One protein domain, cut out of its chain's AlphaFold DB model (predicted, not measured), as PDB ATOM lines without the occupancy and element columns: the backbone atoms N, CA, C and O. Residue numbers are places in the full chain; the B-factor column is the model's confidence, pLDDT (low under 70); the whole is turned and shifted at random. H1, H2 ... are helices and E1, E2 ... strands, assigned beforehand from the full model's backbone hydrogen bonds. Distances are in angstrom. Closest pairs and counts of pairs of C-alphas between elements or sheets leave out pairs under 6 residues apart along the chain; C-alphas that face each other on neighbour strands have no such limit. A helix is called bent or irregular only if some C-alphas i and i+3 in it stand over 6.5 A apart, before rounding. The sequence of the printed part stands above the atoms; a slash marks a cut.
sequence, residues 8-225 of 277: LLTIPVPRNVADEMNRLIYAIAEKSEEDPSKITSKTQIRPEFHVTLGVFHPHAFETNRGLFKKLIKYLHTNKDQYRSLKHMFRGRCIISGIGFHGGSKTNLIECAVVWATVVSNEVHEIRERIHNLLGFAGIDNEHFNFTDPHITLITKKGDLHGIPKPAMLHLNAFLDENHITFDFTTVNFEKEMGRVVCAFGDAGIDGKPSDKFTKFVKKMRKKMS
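Overview. This is residues 8 to 225 of the 277 residues of an uncharacterized protein of Candidatus Woesearchaeota archaeon (UniProt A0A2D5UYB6). One antiparallel sheet of eight strands is folded back on itself like part of a barrel, with E6, E3 and E4 in one leaf, E2, E1, E7 and E8 in the other, and E5 as the hinge. H1 and H5 pack on its opposite faces; H3 and H4 lie toward one end of the long axis and H6, close to H1, toward the other. The printed part has 218 residues, with six named helices and eight named strands in the order E1 H1 E2 H2 H3 H4 E3 E4 H5 E5 E6 E7 E8 H6, and its class is mixed, helices and strands. The sheet's order is E6 - E3 - E4 - E5 - E2 - E1 - E7 - E8. The whole is compact, with a radius of gyration of the C-alphas of 18.1 A, yet elongated in outline, spanning 57 by 30 by 28 A.

Along the chain. The sheet's strands, from edge to edge, are E6, residues 180 to 184; E3, residues 91 to 101, 28.2 A long; E4, residues 113 to 119, 18.9 A; E5, residues 144 to 155, 22.6 A; E2, residues 50 to 56; E1, residues 8 to 12; E7, residues 186 to 191; and E8, residues 195 to 201. E1 begins at C-alpha 8, (303.397, 221.270, 269.518). The helices are H1, residues 15 to 31, 24.7 A; H2, residues 58 to 63; H3, residues 67 to 77; H4, residues 79 to 88; H5, residues 121 to 136, 24.1 A; and H6, residues 211 to 223, 18.1 A, which ends at C-alpha 223, (276.607, 212.219, 290.767). H5 is neither bent nor irregular, but only just: C-alphas 121 and 124 are 6.2 A apart.

Arrangement. The strongly twisted sheet is a folded sheet, one sheet bent back into two leaves that face each other, with 20 pairs of C-alphas within 11 A. E3 bends by 65 degrees at residue 97 and E5 by 89 degrees at residue 152. E5 pairs with E2 over residues 144 to 150, where N 52 and O 150 are 2.9 A apart, and with E4 over residues 150 to 155, where N 116 and O 151 are 2.8 A apart. E3 and E4 form a hairpin, with N 117 and O 97 at 2.8 A. E6 is the antiparallel neighbour of E3, with N 93 and O 182 at 2.8 A. E6 runs on into E7 at 88 degrees across one residue. In the other leaf, E2 and E1 are antiparallel neighbours with N 53 and O 9 within hydrogen-bond range at 2.8 A, E1 and E7 are antiparallel neighbours with N 188 and O 10 within range at 2.7 A, and in the hairpin of E7 and E8 N 189 and O 198 are 2.8 A apart. H1 is on the sheet at a height of 9.0 A, over E4, slantwise at 48 degrees on the local plane; its closest C-alpha to E5 is that of Ile 25, 6.5 A from that of Leu 153. H5 is on the opposite face at a height of 8.6 A, only just over E2 and E1, with 3 C-alphas falling on each. H4 only grazes the sheet, with its residues 82 to 88. H3 and H4 only just touch, only at the corner, with 3 pairs of C-alphas within 8 A, the closest Leu 75 and Tyr 82 at 5.3 A. H2 is not on the sheet, and is close to H3 but not clearly touching, with the C-alphas of Phe 61 and Leu 67 6.7 A apart. H6 and H1 are close but not clearly touching, at a shallow tilt of 18 degrees, the same way; the C-alphas of Asp 19 and Phe 213 are 6.8 A apart. Every O i to N i+4 pair is within hydrogen-bond range in H1, H2, H3, H4 and H6, and 11 of 12 are in H5.

Size, cuts and confidence. The C-alphas of Thr 77 and Ser 225, the two farthest apart, are 57.3 A apart. The printed part has no cut. The links H1 to E2, E3 to E4 and E5 to E6 are long; within the last, residues 169 to 170 pair antiparallel with residues 97 to 98 of E3. The mean pLDDT of the printed part is 74.9, and 71 residues are under 70, among them residues 32 to 47, 57 to 76 and 202 to 225.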
ATOM      1  N   LEU A   8     304.554 220.431 269.798       80.94
ATOM      2  CA  LEU A   8     303.397 221.270 269.518       80.94
ATOM      3  C   LEU A   8     303.761 222.734 269.736       80.94
ATOM      4  O   LEU A   8     304.429 223.077 270.710       80.94
ATOM      5  N   LEU A   9     303.282 223.592 268.841       83.06
ATOM      6  CA  LEU A   9     303.205 225.025 269.092       83.06
ATOM      7  C   LEU A   9     301.822 225.326 269.658       83.06
ATOM      8  O   LEU A   9     300.822 225.012 269.008       83.06
ATOM      9  N   THR A  10     301.752 225.925 270.841       88.25
ATOM     10  CA  THR A  10     300.494 226.065 271.575       88.25
ATOM     11  C   THR A  10     300.321 227.452 272.188       88.25
ATOM     12  O   THR A  10     301.292 228.126 272.512       88.25
ATOM     13  N   ILE A  11     299.078 227.897 272.365       90.31
ATOM     14  CA  ILE A  11     298.735 229.034 273.237       90.31
ATOM     15  C   ILE A  11     298.057 228.450 274.474       90.31
ATOM     16  O   ILE A  11     297.005 227.821 274.321       90.31
ATOM     17  N   PRO A  12     298.608 228.615 275.687       89.75
ATOM     18  CA  PRO A  12     297.954 228.121 276.888       89.75
ATOM     19  C   PRO A  12     296.651 228.894 277.128       89.75
ATOM     20  O   PRO A  12     296.606 230.121 277.014       89.75
ATOM     21  N   VAL A  13     295.580 228.178 277.463       89.94
ATOM     22  CA  VAL A  13     294.276 228.796 277.730       89.94
ATOM     23  C   VAL A  13     294.261 229.366 279.159       89.94
ATOM     24  O   VAL A  13     294.616 228.654 280.102       89.94
ATOM     25  N   PRO A  14     293.845 230.629 279.373       89.00
ATOM     26  CA  PRO A  14     293.718 231.196 280.712       89.00
ATOM     27  C   PRO A  14     292.759 230.400 281.598       89.00
ATOM     28  O   PRO A  14     291.753 229.869 281.129       89.00
ATOM     29  N   ARG A  15     293.035 230.357 282.905       84.25
ATOM     30  CA  ARG A  15     292.304 229.514 283.868       84.25
ATOM     31  C   ARG A  15     290.783 229.705 283.837       84.25
ATOM     32  O   ARG A  15     290.050 228.727 283.932       84.25
ATOM     33  N   ASN A  16     290.303 230.940 283.714       85.44
ATOM     34  CA  ASN A  16     288.871 231.236 283.619       85.44
ATOM     35  C   ASN A  16     288.243 230.620 282.361       85.44
ATOM     36  O   ASN A  16     287.170 230.039 282.445       85.44
ATOM     37  N   VAL A  17     288.930 230.675 281.219       90.12
ATOM     38  CA  VAL A  17     288.452 230.052 279.976       90.12
ATOM     39  C   VAL A  17     288.590 228.535 280.023       90.12
ATOM     40  O   VAL A  17     287.711 227.834 279.539       90.12
ATOM     41  N   ALA A  18     289.635 228.003 280.661       86.44
ATOM     42  CA  ALA A  18     289.761 226.570 280.916       86.44
ATOM     43  C   ALA A  18     288.580 226.035 281.756       86.44
ATOM     44  O   ALA A  18     288.083 224.937 281.504       86.44
ATOM     45  N   ASP A  19     288.090 226.819 282.721       82.00
ATOM     46  CA  ASP A  19     286.879 226.487 283.478       82.00
ATOM     47  C   ASP A  19     285.618 226.490 282.577       82.00
ATOM     48  O   ASP A  19     284.783 225.592 282.717       82.00
ATOM     49  N   GLU A  20     285.499 227.410 281.611       86.12
ATOM     50  CA  GLU A  20     284.407 227.404 280.614       86.12
ATOM     51  C   GLU A  20     284.500 226.222 279.634       86.12
ATOM     52  O   GLU A  20     283.492 225.582 279.340       86.12
ATOM     53  N   MET A  21     285.703 225.850 279.177       87.69
ATOM     54  CA  MET A  21     285.910 224.667 278.321       87.69
ATOM     55  C   MET A  21     285.445 223.383 279.001       87.69
ATOM     56  O   MET A  21     284.875 222.498 278.364       87.69
ATOM     57  N   ASN A  22     285.618 223.300 280.316       79.75
ATOM     58  CA  ASN A  22     285.074 222.198 281.086       79.75
ATOM     59  C   ASN A  22     283.543 222.206 281.105       79.75
ATOM     60  O   ASN A  22     282.943 221.162 280.863       79.75
ATOM     61  N   ARG A  23     282.899 223.357 281.350       80.50
ATOM     62  CA  ARG A  23     281.427 223.471 281.283       80.50
ATOM     63  C   ARG A  23     280.888 223.067 279.917       80.50
ATOM     64  O   ARG A  23     279.895 222.353 279.841       80.50
ATOM     65  N   LEU A  24     281.589 223.455 278.860       86.88
ATOM     66  CA  LEU A  24     281.261 223.091 277.492       86.88
ATOM     67  C   LEU A  24     281.319 221.575 277.257       86.88
ATOM     68  O   LEU A  24     280.393 221.023 276.668       86.88
ATOM     69  N   ILE A  25     282.346 220.879 277.759       83.31
ATOM     70  CA  ILE A  25     282.417 219.406 277.700       83.31
ATOM     71  C   ILE A  25     281.193 218.772 278.375       83.31
ATOM     72  O   ILE A  25     280.651 217.794 277.861       83.31
ATOM     73  N   TYR A  26     280.726 219.333 279.494       77.38
ATOM     74  CA  TYR A  26     279.519 218.843 280.162       77.38
ATOM     75  C   TYR A  26     278.253 219.090 279.351       77.38
ATOM     76  O   TYR A  26     277.485 218.156 279.161       77.38
ATOM     77  N   ALA A  27     278.055 220.297 278.828       81.94
ATOM     78  CA  ALA A  27     276.907 220.589 277.976       81.94
ATOM     79  C   ALA A  27     276.871 219.690 276.723       81.94
ATOM     80  O   ALA A  27     275.806 219.237 276.308       81.94
ATOM     81  N   ILE A  28     278.037 219.377 276.145       83.38
ATOM     82  CA  ILE A  28     278.167 218.407 275.046       83.38
ATOM     83  C   ILE A  28     277.725 217.006 275.489       83.38
ATOM     84  O   ILE A  28     277.043 216.304 274.738       83.38
ATOM     85  N   ALA A  29     278.104 216.601 276.702       76.75
ATOM     86  CA  ALA A  29     277.725 215.314 277.265       76.75
ATOM     87  C   ALA A  29     276.215 215.216 277.519       76.75
ATOM     88  O   ALA A  29     275.605 214.231 277.130       76.75
ATOM     89  N   GLU A  30     275.615 216.246 278.123       75.50
ATOM     90  CA  GLU A  30     274.179 216.299 278.434       75.50
ATOM     91  C   GLU A  30     273.301 216.305 277.178       75.50
ATOM     92  O   GLU A  30     272.192 215.778 277.202       75.50
ATOM     93  N   LYS A  31     273.789 216.891 276.078       75.56
ATOM     94  CA  LYS A  31     273.071 216.916 274.798       75.56
ATOM     95  C   LYS A  31     273.220 215.660 273.955       75.56
ATOM     96  O   LYS A  31     272.457 215.491 273.010       75.56
ATOM     97  N   SER A  32     274.206 214.817 274.241       68.94
ATOM     98  CA  SER A  32     274.315 213.535 273.553       68.94
ATOM     99  C   SER A  32     273.258 212.614 274.164       68.94
ATOM    100  O   SER A  32     273.258 212.421 275.372       68.94
ATOM    101  N   GLU A  33     272.353 212.054 273.360       60.81
ATOM    102  CA  GLU A  33     271.222 211.210 273.815       60.81
ATOM    103  C   GLU A  33     271.647 209.885 274.497       60.81
ATOM    104  O   GLU A  33     270.820 209.030 274.806       60.81
ATOM    105  N   GLU A  34     272.944 209.697 274.740       53.06
ATOM    106  CA  GLU A  34     273.514 208.568 275.460       53.06
ATOM    107  C   GLU A  34     273.836 208.911 276.912       53.06
ATOM    108  O   GLU A  34     274.136 210.051 277.254       53.06
ATOM    109  N   ASP A  35     273.857 207.881 277.762       49.38
ATOM    110  CA  ASP A  35     274.277 208.003 279.154       49.38
ATOM    111  C   ASP A  35     275.667 208.680 279.257       49.38
ATOM    112  O   ASP A  35     276.665 208.121 278.779       49.38
ATOM    113  N   PRO A  36     275.773 209.848 279.921       47.44
ATOM    114  CA  PRO A  36     277.041 210.525 280.189       47.44
ATOM    115  C   PRO A  36     278.086 209.641 280.896       47.44
ATOM    116  O   PRO A  36     279.279 209.960 280.868       47.44
ATOM    117  N   SER A  37     277.684 208.514 281.502       46.03
ATOM    118  CA  SER A  37     278.577 207.473 282.035       46.03
ATOM    119  C   SER A  37     279.488 206.827 280.971       46.03
ATOM    120  O   SER A  37     280.563 206.317 281.309       46.03
ATOM    121  N   LYS A  38     279.128 206.915 279.678       47.16
ATOM    122  CA  LYS A  38     279.954 206.497 278.529       47.16
ATOM    123  C   LYS A  38     281.100 207.460 278.204       47.16
ATOM    124  O   LYS A  38     281.993 207.088 277.431       47.16
ATOM    125  N   ILE A  39     281.181 208.633 278.848       51.41
ATOM    126  CA  ILE A  39     282.463 209.338 279.035       51.41
ATOM    127  C   ILE A  39     283.290 208.495 280.015       51.41
ATOM    128  O   ILE A  39     283.404 208.757 281.211       51.41
ATOM    129  N   THR A  40     283.800 207.387 279.487       43.34
ATOM    130  CA  THR A  40     284.515 206.363 280.242       43.34
ATOM    131  C   THR A  40     285.915 206.849 280.615       43.34
ATOM    132  O   THR A  40     286.421 207.839 280.091       43.34
ATOM    133  N   SER A  41     286.618 206.077 281.445       43.28
ATOM    134  CA  SER A  41     288.067 206.209 281.663       43.28
ATOM    135  C   SER A  41     288.924 206.160 280.382       43.28
ATOM    136  O   SER A  41     290.121 206.425 280.457       43.28
ATOM    137  N   LYS A  42     288.339 205.827 279.217       37.66
ATOM    138  CA  LYS A  42     288.988 205.856 277.896       37.66
ATOM    139  C   LYS A  42     288.864 207.207 277.181       37.66
ATOM    140  O   LYS A  42     289.594 207.438 276.223       37.66
ATOM    141  N   THR A  43     287.968 208.084 277.625       49.69
ATOM    142  CA  THR A  43     287.856 209.451 277.115       49.69
ATOM    143  C   THR A  43     288.846 210.328 277.873       49.69
ATOM    144  O   THR A  43     288.667 210.607 279.059       49.69
ATOM    145  N   GLN A  44     289.924 210.746 277.209       52.19
ATOM    146  CA  GLN A  44     290.914 211.626 277.827       52.19
ATOM    147  C   GLN A  44     290.398 213.068 277.804       52.19
ATOM    148  O   GLN A  44     290.512 213.758 276.794       52.19
ATOM    149  N   ILE A  45     289.847 213.529 278.929       57.41
ATOM    150  CA  ILE A  45     289.744 214.967 279.204       57.41
ATOM    151  C   ILE A  45     291.144 215.415 279.610       57.41
ATOM    152  O   ILE A  45     291.692 214.922 280.603       57.41
ATOM    153  N   ARG A  46     291.756 216.291 278.813       60.19
ATOM    154  CA  ARG A  46     293.111 216.764 279.092       60.19
ATOM    155  C   ARG A  46     293.130 217.586 280.385       60.19
ATOM    156  O   ARG A  46     292.204 218.356 280.625       60.19
ATOM    157  N   PRO A  47     294.173 217.442 281.222       57.03
ATOM    158  CA  PRO A  47     294.314 218.244 282.439       57.03
ATOM    159  C   PRO A  47     294.587 219.726 282.140       57.03
ATOM    160  O   PRO A  47     294.449 220.559 283.032       57.03
ATOM    161  N   GLU A  48     294.983 220.037 280.907       74.38
ATOM    162  CA  GLU A  48     295.423 221.347 280.442       74.38
ATOM    163  C   GLU A  48     294.803 221.625 279.070       74.38
ATOM    164  O   GLU A  48     294.831 220.765 278.183       74.38
ATOM    165  N   PHE A  49     294.248 222.825 278.898       86.19
ATOM    166  CA  PHE A  49     293.744 223.293 277.613       86.19
ATOM    167  C   PHE A  49     294.743 224.237 276.957       86.19
ATOM    168  O   PHE A  49     295.287 225.156 277.576       86.19
ATOM    169  N   HIS A  50     294.928 224.037 275.660       90.00
ATOM    170  CA  HIS A  50     295.724 224.908 274.820       90.00
ATOM    171  C   HIS A  50     295.082 225.049 273.441       90.00
ATOM    172  O   HIS A  50     294.384 224.147 272.979       90.00
ATOM    173  N   VAL A  51     295.357 226.164 272.768       90.88
ATOM    174  CA  VAL A  51     295.096 226.307 271.334       90.88
ATOM    175  C   VAL A  51     296.279 225.719 270.588       90.88
ATOM    176  O   VAL A  51     297.389 226.236 270.700       90.88
ATOM    177  N   THR A  52     296.074 224.656 269.820       88.62
ATOM    178  CA  THR A  52     297.140 224.097 268.984       88.62
ATOM    179  C   THR A  52     297.308 224.958 267.736       88.62
ATOM    180  O   THR A  52     296.385 225.107 266.935       88.62
ATOM    181  N   LEU A  53     298.503 225.518 267.553       84.06
ATOM    182  CA  LEU A  53     298.853 226.334 266.393       84.06
ATOM    183  C   LEU A  53     299.515 225.513 265.283       84.06
ATOM    184  O   LEU A  53     299.311 225.797 264.107       84.06
ATOM    185  N   GLY A  54     300.289 224.491 265.641       81.50
ATOM    186  CA  GLY A  54     301.011 223.655 264.689       81.50
ATOM    187  C   GLY A  54     301.645 222.444 265.356       81.50
ATOM    188  O   GLY A  54     301.807 222.409 266.578       81.50
ATOM    189  N   VAL A  55     301.990 221.455 264.536       77.50
ATOM    190  CA  VAL A  55     302.595 220.194 264.966       77.50
ATOM    191  C   VAL A  55     303.903 219.998 264.223       77.50
ATOM    192  O   VAL A  55     303.971 220.129 263.000       77.50
ATOM    193  N   PHE A  56     304.935 219.652 264.976       73.19
ATOM    194  CA  PHE A  56     306.241 219.308 264.443       73.19
ATOM    195  C   PHE A  56     306.400 217.789 264.489       73.19
ATOM    196  O   PHE A  56     306.253 217.166 265.552       73.19
ATOM    197  N   HIS A  57     306.709 217.191 263.341       66.62
ATOM    198  CA  HIS A  57     306.781 215.738 263.223       66.62
ATOM    199  C   HIS A  57     308.091 215.181 263.789       66.62
ATOM    200  O   HIS A  57     309.137 215.793 263.610       66.62
ATOM    201  N   PRO A  58     308.082 214.000 264.432       56.78
ATOM    202  CA  PRO A  58     309.268 213.404 265.058       56.78
ATOM    203  C   PRO A  58     310.469 213.257 264.115       56.78
ATOM    204  O   PRO A  58     311.598 213.499 264.540       56.78
ATOM    205  N   HIS A  59     310.237 212.942 262.835       55.16
ATOM    206  CA  HIS A  59     311.303 212.818 261.835       55.16
ATOM    207  C   HIS A  59     312.084 214.124 261.621       55.16
ATOM    208  O   HIS A  59     313.286 214.065 261.381       55.16
ATOM    209  N   ALA A  60     311.460 215.287 261.850       55.00
ATOM    210  CA  ALA A  60     312.137 216.586 261.901       55.00
ATOM    211  C   ALA A  60     313.213 216.663 262.996       55.00
ATOM    212  O   ALA A  60     314.205 217.378 262.874       55.00
ATOM    213  N   PHE A  61     312.991 215.963 264.112       53.97
ATOM    214  CA  PHE A  61     313.838 216.011 265.305       53.97
ATOM    215  C   PHE A  61     314.828 214.850 265.379       53.97
ATOM    216  O   PHE A  61     315.859 214.972 266.042       53.97
ATOM    217  N   GLU A  62     314.537 213.733 264.714       50.81
ATOM    218  CA  GLU A  62     315.462 212.607 264.582       50.81
ATOM    219  C   GLU A  62     316.645 212.961 263.677       50.81
ATOM    220  O   GLU A  62     317.788 212.688 264.050       50.81
ATOM    221  N   THR A  63     316.397 213.656 262.561       51.03
ATOM    222  CA  THR A  63     317.439 214.154 261.645       51.03
ATOM    223  C   THR A  63     318.153 215.398 262.188       51.03
ATOM    224  O   THR A  63     319.343 215.585 261.948       51.03
ATOM    225  N   ASN A  64     317.480 216.207 263.017       54.03
ATOM    226  CA  ASN A  64     318.059 217.372 263.686       54.03
ATOM    227  C   ASN A  64     318.011 217.256 265.224       54.03
ATOM    228  O   ASN A  64     317.417 218.090 265.911       54.03
ATOM    229  N   ARG A  65     318.728 216.291 265.823       52.00
ATOM    230  CA  ARG A  65     318.817 216.117 267.301       52.00
ATOM    231  C   ARG A  65     319.273 217.361 268.095       52.00
ATOM    232  O   ARG A  65     319.175 217.388 269.321       52.00
ATOM    233  N   GLY A  66     319.764 218.400 267.420       56.09
ATOM    234  CA  GLY A  66     320.140 219.689 268.001       56.09
ATOM    235  C   GLY A  66     319.183 220.842 267.701       56.09
ATOM    236  O   GLY A  66     319.463 221.939 268.158       56.09
ATOM    237  N   LEU A  67     318.088 220.643 266.963       59.78
ATOM    238  CA  LEU A  67     317.250 221.715 266.413       59.78
ATOM    239  C   LEU A  67     316.712 222.675 267.460       59.78
ATOM    240  O   LEU A  67     316.867 223.881 267.349       59.78
ATOM    241  N   PHE A  68     316.131 222.127 268.522       57.28
ATOM    242  CA  PHE A  68     315.576 222.945 269.585       57.28
ATOM    243  C   PHE A  68     316.684 223.669 270.348       57.28
ATOM    244  O   PHE A  68     316.577 224.853 270.634       57.28
ATOM    245  N   LYS A  69     317.815 222.993 270.595       61.94
ATOM    246  CA  LYS A  69     319.003 223.652 271.148       61.94
ATOM    247  C   LYS A  69     319.524 224.742 270.209       61.94
ATOM    248  O   LYS A  69     319.964 225.762 270.712       61.94
ATOM    249  N   LYS A  70     319.461 224.557 268.886       65.88
ATOM    250  CA  LYS A  70     319.851 225.542 267.870       65.88
ATOM    251  C   LYS A  70     318.881 226.717 267.843       65.88
ATOM    252  O   LYS A  70     319.367 227.831 267.852       65.88
ATOM    253  N   LEU A  71     317.567 226.495 267.894       68.62
ATOM    254  CA  LEU A  71     316.549 227.547 267.967       68.62
ATOM    255  C   LEU A  71     316.695 228.352 269.260       68.62
ATOM    256  O   LEU A  71     316.813 229.569 269.213       68.62
ATOM    257  N   ILE A  72     316.781 227.687 270.415       65.81
ATOM    258  CA  ILE A  72     316.999 228.360 271.703       65.81
ATOM    259  C   ILE A  72     318.345 229.087 271.723       65.81
ATOM    260  O   ILE A  72     318.404 230.246 272.125       65.81
ATOM    261  N   LYS A  73     319.425 228.457 271.239       69.12
ATOM    262  CA  LYS A  73     320.738 229.106 271.109       69.12
ATOM    263  C   LYS A  73     320.650 230.320 270.189       69.12
ATOM    264  O   LYS A  73     321.129 231.377 270.563       69.12
ATOM    265  N   TYR A  74     320.011 230.188 269.033       69.94
ATOM    266  CA  TYR A  74     319.824 231.256 268.063       69.94
ATOM    267  C   TYR A  74     319.050 232.423 268.668       69.94
ATOM    268  O   TYR A  74     319.505 233.554 268.560       69.94
ATOM    269  N   LEU A  75     317.953 232.170 269.381       68.88
ATOM    270  CA  LEU A  75     317.180 233.209 270.063       68.88
ATOM    271  C   LEU A  75     317.958 233.860 271.216       68.88
ATOM    272  O   LEU A  75     317.882 235.073 271.399       68.88
ATOM    273  N   HIS A  76     318.760 233.091 271.957       68.44
ATOM    274  CA  HIS A  76     319.659 233.636 272.977       68.44
ATOM    275  C   HIS A  76     320.788 234.487 272.375       68.44
ATOM    276  O   HIS A  76     321.195 235.479 272.980       68.44
ATOM    277  N   THR A  77     321.303 234.111 271.202       76.62
ATOM    278  CA  THR A  77     322.347 234.855 270.482       76.62
ATOM    279  C   THR A  77     321.780 236.085 269.761       76.62
ATOM    280  O   THR A  77     322.451 237.108 269.700       76.62
ATOM    281  N   ASN A  78     320.532 236.032 269.289       76.88
ATOM    282  CA  ASN A  78     319.860 237.093 268.536       76.88
ATOM    283  C   ASN A  78     318.757 237.745 269.382       76.88
ATOM    284  O   ASN A  78     317.560 237.579 269.128       76.88
ATOM    285  N   LYS A  79     319.170 238.501 270.407       77.38
ATOM    286  CA  LYS A  79     318.266 239.104 271.406       77.38
ATOM    287  C   LYS A  79     317.171 239.984 270.801       77.38
ATOM    288  O   LYS A  79     316.060 239.994 271.327       77.38
ATOM    289  N   ASP A  80     317.452 240.681 269.703       77.50
ATOM    290  CA  ASP A  80     316.469 241.539 269.033       77.50
ATOM    291  C   ASP A  80     315.344 240.728 268.391       77.50
ATOM    292  O   ASP A  80     314.176 241.103 268.490       77.50
ATOM    293  N   GLN A  81     315.664 239.562 267.823       70.94
ATOM    294  CA  GLN A  81     314.646 238.652 267.306       70.94
ATOM    295  C   GLN A  81     313.810 238.051 268.431       70.94
ATOM    296  O   GLN A  81     312.588 238.018 268.332       70.94
ATOM    297  N   TYR A  82     314.442 237.648 269.538       69.88
ATOM    298  CA  TYR A  82     313.712 237.171 270.711       69.88
ATOM    299  C   TYR A  82     312.786 238.248 271.303       69.88
ATOM    300  O   TYR A  82     311.634 237.965 271.632       69.88
ATOM    301  N   ARG A  83     313.248 239.501 271.399       72.75
ATOM    302  CA  ARG A  83     312.431 240.631 271.869       72.75
ATOM    303  C   ARG A  83     311.273 240.921 270.910       72.75
ATOM    304  O   ARG A  83     310.149 241.100 271.373       72.75
ATOM    305  N   SER A  84     311.530 240.920 269.603       73.94
ATOM    306  CA  SER A  84     310.505 241.086 268.564       73.94
ATOM    307  C   SER A  84     309.418 240.010 268.672       73.94
ATOM    308  O   SER A  84     308.231 240.325 268.739       73.94
ATOM    309  N   LEU A  85     309.821 238.748 268.837       68.00
ATOM    310  CA  LEU A  85     308.905 237.626 269.048       68.00
ATOM    311  C   LEU A  85     308.068 237.775 270.315       68.00
ATOM    312  O   LEU A  85     306.857 237.581 270.285       68.00
ATOM    313  N   LYS A  86     308.684 238.178 271.431       70.25
ATOM    314  CA  LYS A  86     307.963 238.391 272.689       70.25
ATOM    315  C   LYS A  86     306.869 239.460 272.556       70.25
ATOM    316  O   LYS A  86     305.811 239.320 273.156       70.25
ATOM    317  N   HIS A  87     307.098 240.509 271.765       72.94
ATOM    318  CA  HIS A  87     306.084 241.535 271.497       72.94
ATOM    319  C   HIS A  87     304.981 241.085 270.534       72.94
ATOM    320  O   HIS A  87     303.924 241.714 270.506       72.94
ATOM    321  N   MET A  88     305.231 240.037 269.758       72.50
ATOM    322  CA  MET A  88     304.320 239.498 268.753       72.50
ATOM    323  C   MET A  88     303.426 238.387 269.298       72.50
ATOM    324  O   MET A  88     302.303 238.228 268.841       72.50
ATOM    325  N   PHE A  89     303.883 237.635 270.301       76.56
ATOM    326  CA  PHE A  89     303.113 236.551 270.919       76.56
ATOM    327  C   PHE A  89     302.052 237.044 271.897       76.56
ATOM    328  O   PHE A  89     301.887 236.516 272.992       76.56
ATOM    329  N   ARG A  90     301.308 238.058 271.471       84.56
ATOM    330  CA  ARG A  90     300.114 238.544 272.137       84.56
ATOM    331  C   ARG A  90     299.018 238.765 271.118       84.56
ATOM    332  O   ARG A  90     299.292 239.139 269.983       84.56
ATOM    333  N   GLY A  91     297.786 238.567 271.537       90.00
ATOM    334  CA  GLY A  91     296.643 238.703 270.654       90.00
ATOM    335  C   GLY A  91     295.376 238.246 271.336       90.00
ATOM    336  O   GLY A  91     295.347 238.081 272.559       90.00
ATOM    337  N   ARG A  92     294.341 238.016 270.532       92.69
ATOM    338  CA  ARG A  92     293.045 237.567 271.020       92.69
ATOM    339  C   ARG A  92     292.602 236.306 270.304       92.69
ATOM    340  O   ARG A  92     292.633 236.214 269.081       92.69
ATOM    341  N   CYS A  93     292.121 235.355 271.088       94.69
ATOM    342  CA  CYS A  93     291.459 234.156 270.610       94.69
ATOM    343  C   CYS A  93     289.949 234.281 270.818       94.69
ATOM    344  O   CYS A  93     289.488 234.696 271.883       94.69
ATOM    345  N   ILE A  94     289.188 233.879 269.803       95.44
ATOM    346  CA  ILE A  94     287.729 233.807 269.817       95.44
ATOM    347  C   ILE A  94     287.327 232.361 269.551       95.44
ATOM    348  O   ILE A  94     287.569 231.817 268.474       95.44
ATOM    349  N   ILE A  95     286.701 231.732 270.535       95.38
ATOM    350  CA  ILE A  95     286.102 230.409 270.401       95.38
ATOM    351  C   ILE A  95     284.723 230.593 269.773       95.38
ATOM    352  O   ILE A  95     283.858 231.237 270.364       95.38
ATOM    353  N   SER A  96     284.538 230.055 268.567       91.56
ATOM    354  CA  SER A  96     283.383 230.359 267.704       91.56
ATOM    355  C   SER A  96     282.389 229.205 267.536       91.56
ATOM    356  O   SER A  96     281.261 229.416 267.094       91.56
ATOM    357  N   GLY A  97     282.775 227.979 267.896       94.38
ATOM    358  CA  GLY A  97     281.898 226.818 267.778       94.38
ATOM    359  C   GLY A  97     282.600 225.490 268.024       94.38
ATOM    360  O   GLY A  97     283.780 225.446 268.375       94.38
ATOM    361  N   ILE A  98     281.858 224.404 267.822       94.00
ATOM    362  CA  ILE A  98     282.272 223.026 268.099       94.00
ATOM    363  C   ILE A  98     282.380 222.248 266.798       94.00
ATOM    364  O   ILE A  98     281.460 222.265 265.981       94.00
ATOM    365  N   GLY A  99     283.495 221.553 266.609       92.94
ATOM    366  CA  GLY A  99     283.675 220.588 265.533       92.94
ATOM    367  C   GLY A  99     283.988 219.202 266.086       92.94
ATOM    368  O   GLY A  99     284.364 219.045 267.250       92.94
ATOM    369  N   PHE A 100     283.785 218.180 265.265       92.06
ATOM    370  CA  PHE A 100     283.978 216.787 265.655       92.06
ATOM    371  C   PHE A 100     284.328 215.926 264.440       92.06
ATOM    372  O   PHE A 100     284.069 216.290 263.292       92.06
ATOM    373  N   HIS A 101     284.938 214.768 264.683       90.62
ATOM    374  CA  HIS A 101     285.294 213.816 263.635       90.62
ATOM    375  C   HIS A 101     285.127 212.369 264.104       90.62
ATOM    376  O   HIS A 101     285.404 212.043 265.259       90.62
ATOM    377  N   GLY A 102     284.727 211.485 263.183       83.38
ATOM    378  CA  GLY A 102     284.613 210.046 263.430       83.38
ATOM    379  C   GLY A 102     283.416 209.652 264.302       83.38
ATOM    380  O   GLY A 102     283.576 208.801 265.171       83.38
ATOM    381  N   GLY A 103     282.254 210.286 264.106       78.56
ATOM    382  CA  GLY A 103     281.005 210.004 264.825       78.56
ATOM    383  C   GLY A 103     279.810 210.801 264.279       78.56
ATOM    384  O   GLY A 103     279.869 211.304 263.156       78.56
ATOM    385  N   SER A 104     278.730 210.907 265.063       76.44
ATOM    386  CA  SER A 104     277.476 211.587 264.685       76.44
ATOM    387  C   SER A 104     277.326 212.965 265.342       76.44
ATOM    388  O   SER A 104     277.780 213.180 266.461       76.44
ATOM    389  N   LYS A 105     276.582 213.870 264.685       77.50
ATOM    390  CA  LYS A 105     276.133 215.165 265.241       77.50
ATOM    391  C   LYS A 105     275.259 215.024 266.488       77.50
ATOM    392  O   LYS A 105     275.239 215.930 267.311       77.50
ATOM    393  N   THR A 106     274.528 213.917 266.598       75.19
ATOM    394  CA  THR A 106     273.609 213.630 267.712       75.19
ATOM    395  C   THR A 106     274.299 212.961 268.898       75.19
ATOM    396  O   THR A 106     273.745 212.925 269.990       75.19
ATOM    397  N   ASN A 107     275.518 212.449 268.699       77.75
ATOM    398  CA  ASN A 107     276.287 211.785 269.741       77.75
ATOM    399  C   ASN A 107     277.770 212.150 269.636       77.75
ATOM    400  O   ASN A 107     278.596 211.442 269.049       77.75
ATOM    401  N   LEU A 108     278.104 213.304 270.209       79.62
ATOM    402  CA  LEU A 108     279.446 213.868 270.124       79.62
ATOM    403  C   LEU A 108     280.448 213.115 271.004       79.62
ATOM    404  O   LEU A 108     281.632 213.080 270.679       79.62
ATOM    405  N   ILE A 109     279.990 212.453 272.070       77.00
ATOM    406  CA  ILE A 109     280.846 211.619 272.929       77.00
ATOM    407  C   ILE A 109     281.380 210.405 272.157       77.00
ATOM    408  O   ILE A 109     282.471 209.899 272.442       77.00
ATOM    409  N   GLU A 110     280.643 209.934 271.148       75.88
ATOM    410  CA  GLU A 110     281.092 208.822 270.324       75.88
ATOM    411  C   GLU A 110     282.190 209.178 269.327       75.88
ATOM    412  O   GLU A 110     282.947 208.286 268.926       75.88
ATOM    413  N   CYS A 111     282.321 210.462 268.995       81.56
ATOM    414  CA  CYS A 111     283.309 210.944 268.048       81.56
ATOM    415  C   CYS A 111     284.735 210.598 268.497       81.56
ATOM    416  O   CYS A 111     285.072 210.581 269.684       81.56
ATOM    417  N   ALA A 112     285.604 210.327 267.524       82.94
ATOM    418  CA  ALA A 112     287.015 210.060 267.778       82.94
ATOM    419  C   ALA A 112     287.711 211.270 268.420       82.94
ATOM    420  O   ALA A 112     288.576 211.096 269.283       82.94
ATOM    421  N   VAL A 113     287.312 212.474 268.003       86.50
ATOM    422  CA  VAL A 113     287.769 213.749 268.554       86.50
ATOM    423  C   VAL A 113     286.663 214.803 268.457       86.50
ATOM    424  O   VAL A 113     285.924 214.843 267.471       86.50
ATOM    425  N   VAL A 114     286.578 215.660 269.473       89.50
ATOM    426  CA  VAL A 114     285.735 216.864 269.518       89.50
ATOM    427  C   VAL A 114     286.617 218.041 269.913       89.50
ATOM    428  O   VAL A 114     287.455 217.916 270.809       89.50
ATOM    429  N   TRP A 115     286.437 219.182 269.256       92.62
ATOM    430  CA  TRP A 115     287.237 220.381 269.483       92.62
ATOM    431  C   TRP A 115     286.382 221.648 269.520       92.62
ATOM    432  O   TRP A 115     285.329 221.737 268.888       92.62
ATOM    433  N   ALA A 116     286.885 222.655 270.225       93.75
ATOM    434  CA  ALA A 116     286.451 224.035 270.098       93.75
ATOM    435  C   ALA A 116     287.270 224.717 268.993       93.75
ATOM    436  O   ALA A 116     288.502 224.657 268.986       93.75
ATOM    437  N   THR A 117     286.582 225.342 268.041       94.25
ATOM    438  CA  THR A 117     287.196 226.059 266.916       94.25
ATOM    439  C   THR A 117     287.626 227.442 267.372       94.25
ATOM    440  O   THR A 117     286.825 228.172 267.960       94.25
ATOM    441  N   VAL A 118     288.877 227.809 267.087       94.12
ATOM    442  CA  VAL A 118     289.454 229.089 267.501       94.12
ATOM    443  C   VAL A 118     289.750 229.947 266.279       94.12
ATOM    444  O   VAL A 118     290.403 229.511 265.336       94.12
ATOM    445  N   VAL A 119     289.299 231.194 266.330       92.38
ATOM    446  CA  VAL A 119     289.633 232.245 265.373       92.38
ATOM    447  C   VAL A 119     290.520 233.264 266.078       92.38
ATOM    448  O   VAL A 119     290.230 233.681 267.198       92.38
ATOM    449  N   SER A 120     291.613 233.655 265.434       91.06
ATOM    450  CA  SER A 120     292.489 234.736 265.887       91.06
ATOM    451  C   SER A 120     293.168 235.347 264.670       91.06
ATOM    452  O   SER A 120     293.720 234.619 263.841       91.06
ATOM    453  N   ASN A 121     293.126 236.674 264.576       86.62
ATOM    454  CA  ASN A 121     293.786 237.405 263.497       86.62
ATOM    455  C   ASN A 121     295.310 237.330 263.650       86.62
ATOM    456  O   ASN A 121     296.036 237.201 262.669       86.62
ATOM    457  N   GLU A 122     295.792 237.339 264.893       87.38
ATOM    458  CA  GLU A 122     297.215 237.344 265.225       87.38
ATOM    459  C   GLU A 122     297.866 235.978 264.989       87.38
ATOM    460  O   GLU A 122     299.056 235.892 264.689       87.38
ATOM    461  N   VAL A 123     297.093 234.888 265.078       82.88
ATOM    462  CA  VAL A 123     297.620 233.534 264.877       82.88
ATOM    463  C   VAL A 123     298.240 233.356 263.491       82.88
ATOM    464  O   VAL A 123     299.255 232.671 263.389       82.88
ATOM    465  N   HIS A 124     297.691 233.961 262.435       81.12
ATOM    466  CA  HIS A 124     298.288 233.851 261.101       81.12
ATOM    467  C   HIS A 124     299.692 234.472 261.053       81.12
ATOM    468  O   HIS A 124     300.641 233.802 260.650       81.12
ATOM    469  N   GLU A 125     299.852 235.691 261.569       82.44
ATOM    470  CA  GLU A 125     301.149 236.373 261.613       82.44
ATOM    471  C   GLU A 125     302.161 235.620 262.495       82.44
ATOM    472  O   GLU A 125     303.310 235.406 262.103       82.44
ATOM    473  N   ILE A 126     301.722 235.144 263.666       80.75
ATOM    474  CA  ILE A 126     302.533 234.323 264.580       80.75
ATOM    475  C   ILE A 126     303.071 233.083 263.861       80.75
ATOM    476  O   ILE A 126     304.248 232.740 264.001       80.75
ATOM    477  N   ARG A 127     302.216 232.417 263.078       80.88
ATOM    478  CA  ARG A 127     302.583 231.236 262.297       80.88
ATOM    479  C   ARG A 127     303.635 231.577 261.252       80.88
ATOM    480  O   ARG A 127     304.699 230.970 261.277       80.88
ATOM    481  N   GLU A 128     303.404 232.572 260.402       79.94
ATOM    482  CA  GLU A 128     304.376 232.971 259.374       79.94
ATOM    483  C   GLU A 128     305.745 233.326 259.966       79.94
ATOM    484  O   GLU A 128     306.795 232.971 259.432       79.94
ATOM    485  N   ARG A 129     305.758 234.006 261.110       78.44
ATOM    486  CA  ARG A 129     306.996 234.449 261.759       78.44
ATOM    487  C   ARG A 129     307.764 233.297 262.375       78.44
ATOM    488  O   ARG A 129     308.980 233.222 262.199       78.44
ATOM    489  N   ILE A 130     307.068 232.375 263.035       76.38
ATOM    490  CA  ILE A 130     307.674 231.136 263.522       76.38
ATOM    491  C   ILE A 130     308.185 230.310 262.345       76.38
ATOM    492  O   ILE A 130     309.318 229.852 262.393       76.38
ATOM    493  N   HIS A 131     307.414 230.195 261.267       77.19
ATOM    494  CA  HIS A 131     307.830 229.505 260.048       77.19
ATOM    495  C   HIS A 131     309.150 230.057 259.496       77.19
ATOM    496  O   HIS A 131     310.104 229.311 259.295       77.19
ATOM    497  N   ASN A 132     309.247 231.380 259.351       78.81
ATOM    498  CA  ASN A 132     310.464 232.048 258.889       78.81
ATOM    499  C   ASN A 132     311.659 231.806 259.823       78.81
ATOM    500  O   ASN A 132     312.765 231.543 259.359       78.81
ATOM    501  N   LEU A 133     311.449 231.853 261.141       74.81
ATOM    502  CA  LEU A 133     312.496 231.555 262.124       74.81
ATOM    503  C   LEU A 133     312.980 230.113 262.047       74.81
ATOM    504  O   LEU A 133     314.176 229.858 262.187       74.81
ATOM    505  N   LEU A 134     312.061 229.176 261.831       73.38
ATOM    506  CA  LEU A 134     312.399 227.773 261.648       73.38
ATOM    507  C   LEU A 134     313.219 227.596 260.360       73.38
ATOM    508  O   LEU A 134     314.268 226.956 260.401       73.38
ATOM    509  N   GLY A 135     312.827 228.261 259.269       74.50
ATOM    510  CA  GLY A 135     313.601 228.310 258.026       74.50
ATOM    511  C   GLY A 135     315.012 228.878 258.224       74.50
ATOM    512  O   GLY A 135     315.989 228.254 257.816       74.50
ATOM    513  N   PHE A 136     315.161 230.001 258.940       74.75
ATOM    514  CA  PHE A 136     316.479 230.562 259.284       74.75
ATOM    515  C   PHE A 136     317.322 229.637 260.171       74.75
ATOM    516  O   PHE A 136     318.551 229.682 260.122       74.75
ATOM    517  N   ALA A 137     316.682 228.783 260.970       68.69
ATOM    518  CA  ALA A 137     317.352 227.752 261.755       68.69
ATOM    519  C   ALA A 137     317.729 226.499 260.932       68.69
ATOM    520  O   ALA A 137     318.324 225.572 261.493       68.69
ATOM    521  N   GLY A 138     317.420 226.475 259.627       71.00
ATOM    522  CA  GLY A 138     317.697 225.369 258.709       71.00
ATOM    523  C   GLY A 138     316.691 224.222 258.815       71.00
ATOM    524  O   GLY A 138     317.088 223.062 258.731       71.00
ATOM    525  N   ILE A 139     315.422 224.532 259.095       69.75
ATOM    526  CA  ILE A 139     314.334 223.552 259.195       69.75
ATOM    527  C   ILE A 139     313.516 223.598 257.918       69.75
ATOM    528  O   ILE A 139     312.934 224.634 257.598       69.75
ATOM    529  N   ASP A 140     313.434 222.461 257.239       70.81
ATOM    530  CA  ASP A 140     312.648 222.341 256.021       70.81
ATOM    531  C   ASP A 140     311.143 222.366 256.307       70.81
ATOM    532  O   ASP A 140     310.656 221.867 257.324       70.81
ATOM    533  N   ASN A 141     310.382 222.933 255.372       71.00
ATOM    534  CA  ASN A 141     308.940 223.129 255.528       71.00
ATOM    535  C   ASN A 141     308.169 221.807 255.668       71.00
ATOM    536  O   ASN A 141     307.143 221.764 256.332       71.00
ATOM    537  N   GLU A 142     308.665 220.716 255.079       73.12
ATOM    538  CA  GLU A 142     308.032 219.388 255.146       73.12
ATOM    539  C   GLU A 142     307.979 218.794 256.562       73.12
ATOM    540  O   GLU A 142     307.210 217.878 256.856       73.12
ATOM    541  N   HIS A 143     308.799 219.322 257.464       70.00
ATOM    542  CA  HIS A 143     308.934 218.858 258.834       70.00
ATOM    543  C   HIS A 143     307.970 219.541 259.809       70.00
ATOM    544  O   HIS A 143     307.901 219.176 260.991       70.00
ATOM    545  N   PHE A 144     307.211 220.516 259.317       72.00
ATOM    546  CA  PHE A 144     306.356 221.348 260.129       72.00
ATOM    547  C   PHE A 144     305.008 221.607 259.447       72.00
ATOM    548  O   PHE A 144     304.945 222.179 258.366       72.00
ATOM    549  N   ASN A 145     303.916 221.236 260.125       74.00
ATOM    550  CA  ASN A 145     302.563 221.435 259.611       74.00
ATOM    551  C   ASN A 145     301.742 222.306 260.564       74.00
ATOM    552  O   ASN A 145     301.465 221.925 261.709       74.00
ATOM    553  N   PHE A 146     301.275 223.453 260.068       78.94
ATOM    554  CA  PHE A 146     300.212 224.198 260.735       78.94
ATOM    555  C   PHE A 146     298.900 223.407 260.666       78.94
ATOM    556  O   PHE A 146     298.575 222.781 259.660       78.94
ATOM    557  N   THR A 147     298.139 223.434 261.755       82.06
ATOM    558  CA  THR A 147     296.773 222.892 261.821       82.06
ATOM    559  C   THR A 147     295.814 224.052 261.996       82.06
ATOM    560  O   THR A 147     296.218 225.099 262.486       82.06
ATOM    561  N   ASP A 148     294.538 223.901 261.670       87.94
ATOM    562  CA  ASP A 148     293.543 224.911 262.047       87.94
ATOM    563  C   ASP A 148     293.596 225.161 263.567       87.94
ATOM    564  O   ASP A 148     293.757 224.189 264.317       87.94
ATOM    565  N   PRO A 149     293.547 226.422 264.040       90.75
ATOM    566  CA  PRO A 149     293.599 226.718 265.465       90.75
ATOM    567  C   PRO A 149     292.384 226.119 266.179       90.75
ATOM    568  O   PRO A 149     291.234 226.355 265.810       90.75
ATOM    569  N   HIS A 150     292.635 225.318 267.209       92.75
ATOM    570  CA  HIS A 150     291.583 224.604 267.927       92.75
ATOM    571  C   HIS A 150     292.026 224.253 269.341       92.75
ATOM    572  O   HIS A 150     293.223 224.181 269.623       92.75
ATOM    573  N   ILE A 151     291.050 223.980 270.201       91.56
ATOM    574  CA  ILE A 151     291.250 223.387 271.522       91.56
ATOM    575  C   ILE A 151     290.607 222.003 271.489       91.56
ATOM    576  O   ILE A 151     289.393 221.894 271.309       91.56
ATOM    577  N   THR A 152     291.390 220.936 271.653       89.19
ATOM    578  CA  THR A 152     290.816 219.591 271.808       89.19
ATOM    579  C   THR A 152     290.043 219.514 273.124       89.19
ATOM    580  O   THR A 152     290.592 219.790 274.190       89.19
ATOM    581  N   LEU A 153     288.778 219.099 273.048       86.75
ATOM    582  CA  LEU A 153     287.892 218.937 274.203       86.75
ATOM    583  C   LEU A 153     287.768 217.467 274.615       86.75
ATOM    584  O   LEU A 153     287.833 217.134 275.796       86.75
ATOM    585  N   ILE A 154     287.598 216.582 273.630       84.12
ATOM    586  CA  ILE A 154     287.361 215.149 273.825       84.12
ATOM    587  C   ILE A 154     288.219 214.389 272.818       84.12
ATOM    588  O   ILE A 154     288.231 214.730 271.637       84.12
ATOM    589  N   THR A 155     288.909 213.335 273.257       81.88
ATOM    590  CA  THR A 155     289.576 212.385 272.355       81.88
ATOM    591  C   THR A 155     289.536 210.953 272.895       81.88
ATOM    592  O   THR A 155     289.661 210.728 274.102       81.88
ATOM    593  N   LYS A 156     289.373 209.975 271.989       74.12
ATOM    594  CA  LYS A 156     289.399 208.528 272.289       74.12
ATOM    595  C   LYS A 156     290.728 207.836 271.973       74.12
ATOM    596  O   LYS A 156     291.016 206.791 272.549       74.12
ATOM    597  N   LYS A 157     291.504 208.352 271.014       69.12
ATOM    598  CA  LYS A 157     292.739 207.714 270.502       69.12
ATOM    599  C   LYS A 157     293.920 208.692 270.387       69.12
ATOM    600  O   LYS A 157     294.864 208.424 269.653       69.12
ATOM    601  N   GLY A 158     293.873 209.814 271.109       67.62
ATOM    602  CA  GLY A 158     294.841 210.910 270.994       67.62
ATOM    603  C   GLY A 158     294.417 211.968 269.972       67.62
ATOM    604  O   GLY A 158     293.377 211.847 269.320       67.62
ATOM    605  N   ASP A 159     295.180 213.053 269.865       67.06
ATOM    606  CA  ASP A 159     294.832 214.126 268.933       67.06
ATOM    607  C   ASP A 159     294.964 213.659 267.480       67.06
ATOM    608  O   ASP A 159     295.936 213.008 267.090       67.06
ATOM    609  N   LEU A 160     293.989 214.046 266.657       74.62
ATOM    610  CA  LEU A 160     294.030 213.834 265.215       74.62
ATOM    611  C   LEU A 160     294.533 215.103 264.526       74.62
ATOM    612  O   LEU A 160     293.803 216.066 264.267       74.62
ATOM    613  N   HIS A 161     295.825 215.096 264.227       72.19
ATOM    614  CA  HIS A 161     296.485 216.140 263.455       72.19
ATOM    615  C   HIS A 161     296.412 215.812 261.954       72.19
ATOM    616  O   HIS A 161     296.470 214.645 261.573       72.19
ATOM    617  N   GLY A 162     296.254 216.830 261.103       72.56
ATOM    618  CA  GLY A 162     296.144 216.657 259.644       72.56
ATOM    619  C   GLY A 162     294.719 216.553 259.087       72.56
ATOM    620  O   GLY A 162     294.558 216.395 257.883       72.56
ATOM    621  N   ILE A 163     293.691 216.674 259.932       82.19
ATOM    622  CA  ILE A 163     292.310 216.909 259.483       82.19
ATOM    623  C   ILE A 163     291.946 218.393 259.641       82.19
ATOM    624  O   ILE A 163     292.375 218.986 260.646       82.19
ATOM    625  N   PRO A 164     291.148 218.969 258.717       85.94
ATOM    626  CA  PRO A 164     290.534 220.281 258.906       85.94
ATOM    627  C   PRO A 164     289.691 220.314 260.180       85.94
ATOM    628  O   PRO A 164     289.060 219.311 260.532       85.94
ATOM    629  N   LYS A 165     289.666 221.457 260.865       90.19
ATOM    630  CA  LYS A 165     288.938 221.637 262.132       90.19
ATOM    631  C   LYS A 165     287.957 222.810 262.099       90.19
ATOM    632  O   LYS A 165     288.055 223.704 262.939       90.19
ATOM    633  N   PRO A 166     286.987 222.818 261.165       92.25
ATOM    634  CA  PRO A 166     285.957 223.847 261.134       92.25
ATOM    635  C   PRO A 166     284.980 223.704 262.308       92.25
ATOM    636  O   PRO A 166     284.805 222.617 262.869       92.25
ATOM    637  N   ALA A 167     284.274 224.791 262.615       92.62
ATOM    638  CA  ALA A 167     283.089 224.732 263.457       92.62
ATOM    639  C   ALA A 167     281.950 224.049 262.683       92.62
ATOM    640  O   ALA A 167     281.646 224.418 261.551       92.62
ATOM    641  N   MET A 168     281.323 223.047 263.297       93.56
ATOM    642  CA  MET A 168     280.178 222.317 262.740       93.56
ATOM    643  C   MET A 168     278.869 222.640 263.465       93.56
ATOM    644  O   MET A 168     277.795 222.472 262.892       93.56
ATOM    645  N   LEU A 169     278.964 223.070 264.723       92.56
ATOM    646  CA  LEU A 169     277.861 223.498 265.573       92.56
ATOM    647  C   LEU A 169     278.231 224.823 266.244       92.56
ATOM    648  O   LEU A 169     279.387 225.038 266.614       92.56
ATOM    649  N   HIS A 170     277.247 225.703 266.419       92.31
ATOM    650  CA  HIS A 170     277.432 226.965 267.133       92.31
ATOM    651  C   HIS A 170     277.624 226.732 268.634       92.31
ATOM    652  O   HIS A 170     277.105 225.767 269.194       92.31
ATOM    653  N   LEU A 171     278.349 227.636 269.297       90.31
ATOM    654  CA  LEU A 171     278.581 227.547 270.740       90.31
ATOM    655  C   LEU A 171     277.274 227.645 271.546       90.31
ATOM    656  O   LEU A 171     277.105 226.928 272.535       90.31
ATOM    657  N   ASN A 172     276.320 228.441 271.055       89.19
ATOM    658  CA  ASN A 172     275.002 228.617 271.668       89.19
ATOM    659  C   ASN A 172     274.136 227.343 271.656       89.19
ATOM    660  O   ASN A 172     273.126 227.243 272.348       89.19
ATOM    661  N   ALA A 173     274.553 226.327 270.895       86.62
ATOM    662  CA  ALA A 173     273.961 225.011 270.974       86.62
ATOM    663  C   ALA A 173     274.343 224.292 272.275       86.62
ATOM    664  O   ALA A 173     273.789 223.233 272.518       86.62
ATOM    665  N   PHE A 174     275.245 224.809 273.110       86.31
ATOM    666  CA  PHE A 174     275.688 224.153 274.348       86.31
ATOM    667  C   PHE A 174     275.725 225.100 275.547       86.31
ATOM    668  O   PHE A 174     275.421 224.687 276.660       86.31
ATOM    669  N   LEU A 175     276.085 226.360 275.323       84.94
ATOM    670  CA  LEU A 175     276.151 227.401 276.346       84.94
ATOM    671  C   LEU A 175     275.168 228.521 276.005       84.94
ATOM    672  O   LEU A 175     274.756 228.639 274.858       84.94
ATOM    673  N   ASP A 176     274.839 229.389 276.958       84.88
ATOM    674  CA  ASP A 176     274.093 230.629 276.675       84.88
ATOM    675  C   ASP A 176     275.037 231.740 276.170       84.88
ATOM    676  O   ASP A 176     275.031 232.878 276.629       84.88
ATOM    677  N   GLU A 177     275.950 231.371 275.267       84.06
ATOM    678  CA  GLU A 177     277.006 232.236 274.750       84.06
ATOM    679  C   GLU A 177     277.220 231.974 273.256       84.06
ATOM    680  O   GLU A 177     277.287 230.830 272.803       84.06
ATOM    681  N   ASN A 178     277.375 233.044 272.473       85.62
ATOM    682  CA  ASN A 178     277.685 232.933 271.042       85.62
ATOM    683  C   ASN A 178     279.189 232.777 270.775       85.62
ATOM    684  O   ASN A 178     279.572 232.269 269.723       85.62
ATOM    685  N   HIS A 179     280.035 233.234 271.700       91.19
ATOM    686  CA  HIS A 179     281.486 233.139 271.612       91.19
ATOM    687  C   HIS A 179     282.126 233.260 272.999       91.19
ATOM    688  O   HIS A 179     281.603 233.966 273.854       91.19
ATOM    689  N   ILE A 180     283.301 232.648 273.176       93.88
ATOM    690  CA  ILE A 180     284.170 232.860 274.345       93.88
ATOM    691  C   ILE A 180     285.459 233.520 273.863       93.88
ATOM    692  O   ILE A 180     286.106 233.014 272.946       93.88
ATOM    693  N   THR A 181     285.858 234.631 274.478       95.00
ATOM    694  CA  THR A 181     287.095 235.339 274.119       95.00
ATOM    695  C   THR A 181     288.133 235.294 275.224       95.00
ATOM    696  O   THR A 181     287.795 235.400 276.403       95.00
ATOM    697  N   PHE A 182     289.406 235.253 274.841       94.12
ATOM    698  CA  PHE A 182     290.503 235.566 275.748       94.12
ATOM    699  C   PHE A 182     291.672 236.212 275.027       94.12
ATOM    700  O   PHE A 182     291.974 235.884 273.880       94.12
ATOM    701  N   ASP A 183     292.349 237.094 275.747       92.50
ATOM    702  CA  ASP A 183     293.633 237.626 275.326       92.50
ATOM    703  C   ASP A 183     294.745 236.662 275.765       92.50
ATOM    704  O   ASP A 183     294.661 236.017 276.816       92.50
ATOM    705  N   PHE A 184     295.791 236.551 274.955       90.06
ATOM    706  CA  PHE A 184     296.996 235.798 275.282       90.06
ATOM    707  C   PHE A 184     298.218 236.705 275.182       90.06
ATOM    708  O   PHE A 184     298.229 237.656 274.404       90.06
ATOM    709  N   THR A 185     299.251 236.395 275.964       87.19
ATOM    710  CA  THR A 185     300.576 237.040 275.900       87.19
ATOM    711  C   THR A 185     301.714 236.021 275.859       87.19
ATOM    712  O   THR A 185     302.880 236.388 276.020       87.19
ATOM    713  N   THR A 186     301.375 234.742 275.648       84.94
ATOM    714  CA  THR A 186     302.322 233.627 275.688       84.94
ATOM    715  C   THR A 186     302.016 232.597 274.610       84.94
ATOM    716  O   THR A 186     300.868 232.199 274.420       84.94
ATOM    717  N   VAL A 187     303.069 232.126 273.946       84.25
ATOM    718  CA  VAL A 187     303.068 230.959 273.059       84.25
ATOM    719  C   VAL A 187     304.083 229.954 273.598       84.25
ATOM    720  O   VAL A 187     305.219 230.308 273.906       84.25
ATOM    721  N   ASN A 188     303.686 228.696 273.707       81.44
ATOM    722  CA  ASN A 188     304.507 227.611 274.211       81.44
ATOM    723  C   ASN A 188     304.962 226.693 273.080       81.44
ATOM    724  O   ASN A 188     304.271 226.466 272.087       81.44
ATOM    725  N   PHE A 189     306.143 226.126 273.279       77.56
ATOM    726  CA  PHE A 189     306.624 224.969 272.554       77.56
ATOM    727  C   PHE A 189     306.581 223.778 273.498       77.56
ATOM    728  O   PHE A 189     307.353 223.708 274.459       77.56
ATOM    729  N   GLU A 190     305.673 222.848 273.247       77.81
ATOM    730  CA  GLU A 190     305.467 221.662 274.065       77.81
ATOM    731  C   GLU A 190     306.085 220.436 273.400       77.81
ATOM    732  O   GLU A 190     306.107 220.294 272.180       77.81
ATOM    733  N   LYS A 191     306.583 219.523 274.224       70.56
ATOM    734  CA  LYS A 191     306.953 218.164 273.844       70.56
ATOM    735  C   LYS A 191     305.973 217.236 274.533       70.56
ATOM    736  O   LYS A 191     305.715 217.463 275.702       70.56
ATOM    737  N   GLU A 192     305.509 216.179 273.868       65.75
ATOM    738  CA  GLU A 192     304.765 215.092 274.533       65.75
ATOM    739  C   GLU A 192     303.654 215.610 275.479       65.75
ATOM    740  O   GLU A 192     303.844 215.646 276.690       65.75
ATOM    741  N   MET A 193     302.510 216.023 274.922       62.75
ATOM    742  CA  MET A 193     301.279 216.393 275.652       62.75
ATOM    743  C   MET A 193     301.499 217.161 276.980       62.75
ATOM    744  O   MET A 193     301.365 216.584 278.059       62.75
ATOM    745  N   GLY A 194     301.791 218.467 276.903       63.75
ATOM    746  CA  GLY A 194     301.805 219.372 278.066       63.75
ATOM    747  C   GLY A 194     303.181 219.667 278.674       63.75
ATOM    748  O   GLY A 194     303.325 220.602 279.462       63.75
ATOM    749  N   ARG A 195     304.253 218.951 278.297       73.31
ATOM    750  CA  ARG A 195     305.598 219.325 278.769       73.31
ATOM    751  C   ARG A 195     306.119 220.529 277.987       73.31
ATOM    752  O   ARG A 195     306.734 220.380 276.929       73.31
ATOM    753  N   VAL A 196     305.941 221.721 278.548       74.75
ATOM    754  CA  VAL A 196     306.518 222.964 278.019       74.75
ATOM    755  C   VAL A 196     308.046 222.870 278.007       74.75
ATOM    756  O   VAL A 196     308.691 222.641 279.032       74.75
ATOM    757  N   VAL A 197     308.633 223.030 276.824       69.88
ATOM    758  CA  VAL A 197     310.084 223.037 276.596       69.88
ATOM    759  C   VAL A 197     310.610 224.468 276.506       69.88
ATOM    760  O   VAL A 197     311.722 224.749 276.945       69.88
ATOM    761  N   CYS A 198     309.814 225.379 275.947       72.19
ATOM    762  CA  CYS A 198     310.071 226.815 275.960       72.19
ATOM    763  C   CYS A 198     308.745 227.570 275.936       72.19
ATOM    764  O   CYS A 198     307.792 227.126 275.301       72.19
ATOM    765  N   ALA A 199     308.711 228.702 276.628       76.31
ATOM    766  CA  ALA A 199     307.625 229.660 276.579       76.31
ATOM    767  C   ALA A 199     308.163 230.975 276.014       76.31
ATOM    768  O   ALA A 199     309.230 231.455 276.413       76.31
ATOM    769  N   PHE A 200     307.409 231.559 275.098       75.31
ATOM    770  CA  PHE A 200     307.674 232.863 274.532       75.31
ATOM    771  C   PHE A 200     306.566 233.810 274.973       75.31
ATOM    772  O   PHE A 200     305.441 233.703 274.494       75.31
ATOM    773  N   GLY A 201     306.871 234.709 275.907       74.12
ATOM    774  CA  GLY A 201     305.858 235.576 276.507       74.12
ATOM    775  C   GLY A 201     305.970 235.656 278.020       74.12
ATOM    776  O   GLY A 201     307.058 235.465 278.576       74.12
ATOM    777  N   ASP A 202     304.857 235.960 278.676       69.62
ATOM    778  CA  ASP A 202     304.790 236.026 280.132       69.62
ATOM    779  C   ASP A 202     304.760 234.620 280.746       69.62
ATOM    780  O   ASP A 202     304.048 233.717 280.298       69.62
ATOM    781  N   ALA A 203     305.556 234.423 281.795       60.50
ATOM    782  CA  ALA A 203     305.539 233.189 282.566       60.50
ATOM    783  C   ALA A 203     304.340 233.202 283.529       60.50
ATOM    784  O   ALA A 203     304.149 234.179 284.250       60.50
ATOM    785  N   GLY A 204     303.553 232.120 283.574       62.19
ATOM    786  CA  GLY A 204     302.503 231.946 284.592       62.19
ATOM    787  C   GLY A 204     301.164 231.385 284.108       62.19
ATOM    788  O   GLY A 204     300.330 231.054 284.948       62.19
ATOM    789  N   ILE A 205     300.951 231.241 282.795       65.38
ATOM    790  CA  ILE A 205     299.745 230.610 282.231       65.38
ATOM    791  C   ILE A 205     300.099 229.191 281.772       65.38
ATOM    792  O   ILE A 205     300.896 229.014 280.853       65.38
ATOM    793  N   ASP A 206     299.518 228.184 282.425       65.06
ATOM    794  CA  ASP A 206     299.833 226.762 282.218       65.06
ATOM    795  C   ASP A 206     298.669 225.946 281.636       65.06
ATOM    796  O   ASP A 206     298.747 224.724 281.571       65.06
ATOM    797  N   GLY A 207     297.576 226.596 281.222       62.81
ATOM    798  CA  GLY A 207     296.423 225.909 280.636       62.81
ATOM    799  C   GLY A 207     295.561 225.141 281.641       62.81
ATOM    800  O   GLY A 207     294.563 224.536 281.238       62.81
ATOM    801  N   LYS A 208     295.909 225.136 282.939       67.44
ATOM    802  CA  LYS A 208     295.189 224.342 283.939       67.44
ATOM    803  C   LYS A 208     293.895 225.019 284.387       67.44
ATOM    804  O   LYS A 208     293.900 226.213 284.721       67.44
ATOM    805  N   PRO A 209     292.796 224.255 284.504       58.56
ATOM    806  CA  PRO A 209     291.587 224.741 285.149       58.56
ATOM    807  C   PRO A 209     291.818 224.954 286.650       58.56
ATOM    808  O   PRO A 209     292.808 224.504 287.234       58.56
ATOM    809  N   SER A 210     290.898 225.658 287.305       66.00
ATOM    810  CA  SER A 210     290.986 225.884 288.748       66.00
ATOM    811  C   SER A 210     290.719 224.598 289.549       66.00
ATOM    812  O   SER A 210     290.050 223.676 289.086       66.00
ATOM    813  N   ASP A 211     291.137 224.545 290.821       64.25
ATOM    814  CA  ASP A 211     290.795 223.432 291.734       64.25
ATOM    815  C   ASP A 211     289.282 223.238 291.920       64.25
ATOM    816  O   ASP A 211     288.826 222.174 292.367       64.25
ATOM    817  N   LYS A 212     288.486 224.262 291.576       59.41
ATOM    818  CA  LYS A 212     287.027 224.155 291.514       59.41
ATOM    819  C   LYS A 212     286.632 223.056 290.538       59.41
ATOM    820  O   LYS A 212     285.740 222.287 290.877       59.41
ATOM    821  N   PHE A 213     287.341 222.910 289.417       54.34
ATOM    822  CA  PHE A 213     287.140 221.819 288.475       54.34
ATOM    823  C   PHE A 213     287.479 220.464 289.094       54.34
ATOM    824  O   PHE A 213     286.633 219.589 289.078       54.34
ATOM    825  N   THR A 214     288.626 220.269 289.751       55.66
ATOM    826  CA  THR A 214     288.939 218.975 290.399       55.66
ATOM    827  C   THR A 214     287.884 218.578 291.441       55.66
ATOM    828  O   THR A 214     287.476 217.413 291.520       55.66
ATOM    829  N   LYS A 215     287.397 219.537 292.238       59.09
ATOM    830  CA  LYS A 215     286.288 219.319 293.186       59.09
ATOM    831  C   LYS A 215     284.964 219.054 292.461       59.09
ATOM    832  O   LYS A 215     284.200 218.196 292.902       59.09
ATOM    833  N   PHE A 216     284.718 219.735 291.347       53.72
ATOM    834  CA  PHE A 216     283.549 219.556 290.494       53.72
ATOM    835  C   PHE A 216     283.558 218.201 289.775       53.72
ATOM    836  O   PHE A 216     282.598 217.465 289.925       53.72
ATOM    837  N   VAL A 217     284.652 217.785 289.131       51.09
ATOM    838  CA  VAL A 217     284.880 216.449 288.551       51.09
ATOM    839  C   VAL A 217     284.675 215.365 289.598       51.09
ATOM    840  O   VAL A 217     284.003 214.374 289.333       51.09
ATOM    841  N   LYS A 218     285.199 215.544 290.818       55.75
ATOM    842  CA  LYS A 218     284.943 214.615 291.931       55.75
ATOM    843  C   LYS A 218     283.461 214.576 292.321       55.75
ATOM    844  O   LYS A 218     282.956 213.505 292.647       55.75
ATOM    845  N   LYS A 219     282.759 215.711 292.291       49.91
ATOM    846  CA  LYS A 219     281.312 215.806 292.550       49.91
ATOM    847  C   LYS A 219     280.489 215.199 291.409       49.91
ATOM    848  O   LYS A 219     279.495 214.539 291.686       49.91
ATOM    849  N   MET A 220     280.941 215.337 290.165       50.25
ATOM    850  CA  MET A 220     280.352 214.732 288.973       50.25
ATOM    851  C   MET A 220     280.543 213.223 288.989       50.25
ATOM    852  O   MET A 220     279.549 212.524 288.965       50.25
ATOM    853  N   ARG A 221     281.754 212.701 289.226       48.69
ATOM    854  CA  ARG A 221     281.988 211.259 289.459       48.69
ATOM    855  C   ARG A 221     281.132 210.679 290.592       48.69
ATOM    856  O   ARG A 221     280.831 209.494 290.580       48.69
ATOM    857  N   LYS A 222     280.750 211.499 291.579       47.12
ATOM    858  CA  LYS A 222     279.823 211.117 292.657       47.12
ATOM    859  C   LYS A 222     278.342 211.194 292.253       47.12
ATOM    860  O   LYS A 222     277.578 210.374 292.744       47.12
ATOM    861  N   LYS A 223     277.943 212.147 291.397       44.25
ATOM    862  CA  LYS A 223     276.607 212.219 290.767       44.25
ATOM    863  C   LYS A 223     276.418 211.174 289.656       44.25
ATOM    864  O   LYS A 223     275.294 210.757 289.431       44.25
ATOM    865  N   MET A 224     277.502 210.708 289.034       45.88
ATOM    866  CA  MET A 224     277.594 209.553 288.125       45.88
ATOM    867  C   MET A 224     277.466 208.234 288.909       45.88
ATOM    868  O   MET A 224     278.252 207.304 288.720       45.88
ATOM    869  N   SER A 225     276.574 208.188 289.905       41.03
ATOM    870  CA  SER A 225     276.522 207.100 290.868       41.03
ATOM    871  C   SER A 225     276.162 205.790 290.180       41.03
ATOM    872  O   SER A 225     274.999 205.532 289.910       41.03
TER     873      SER A 225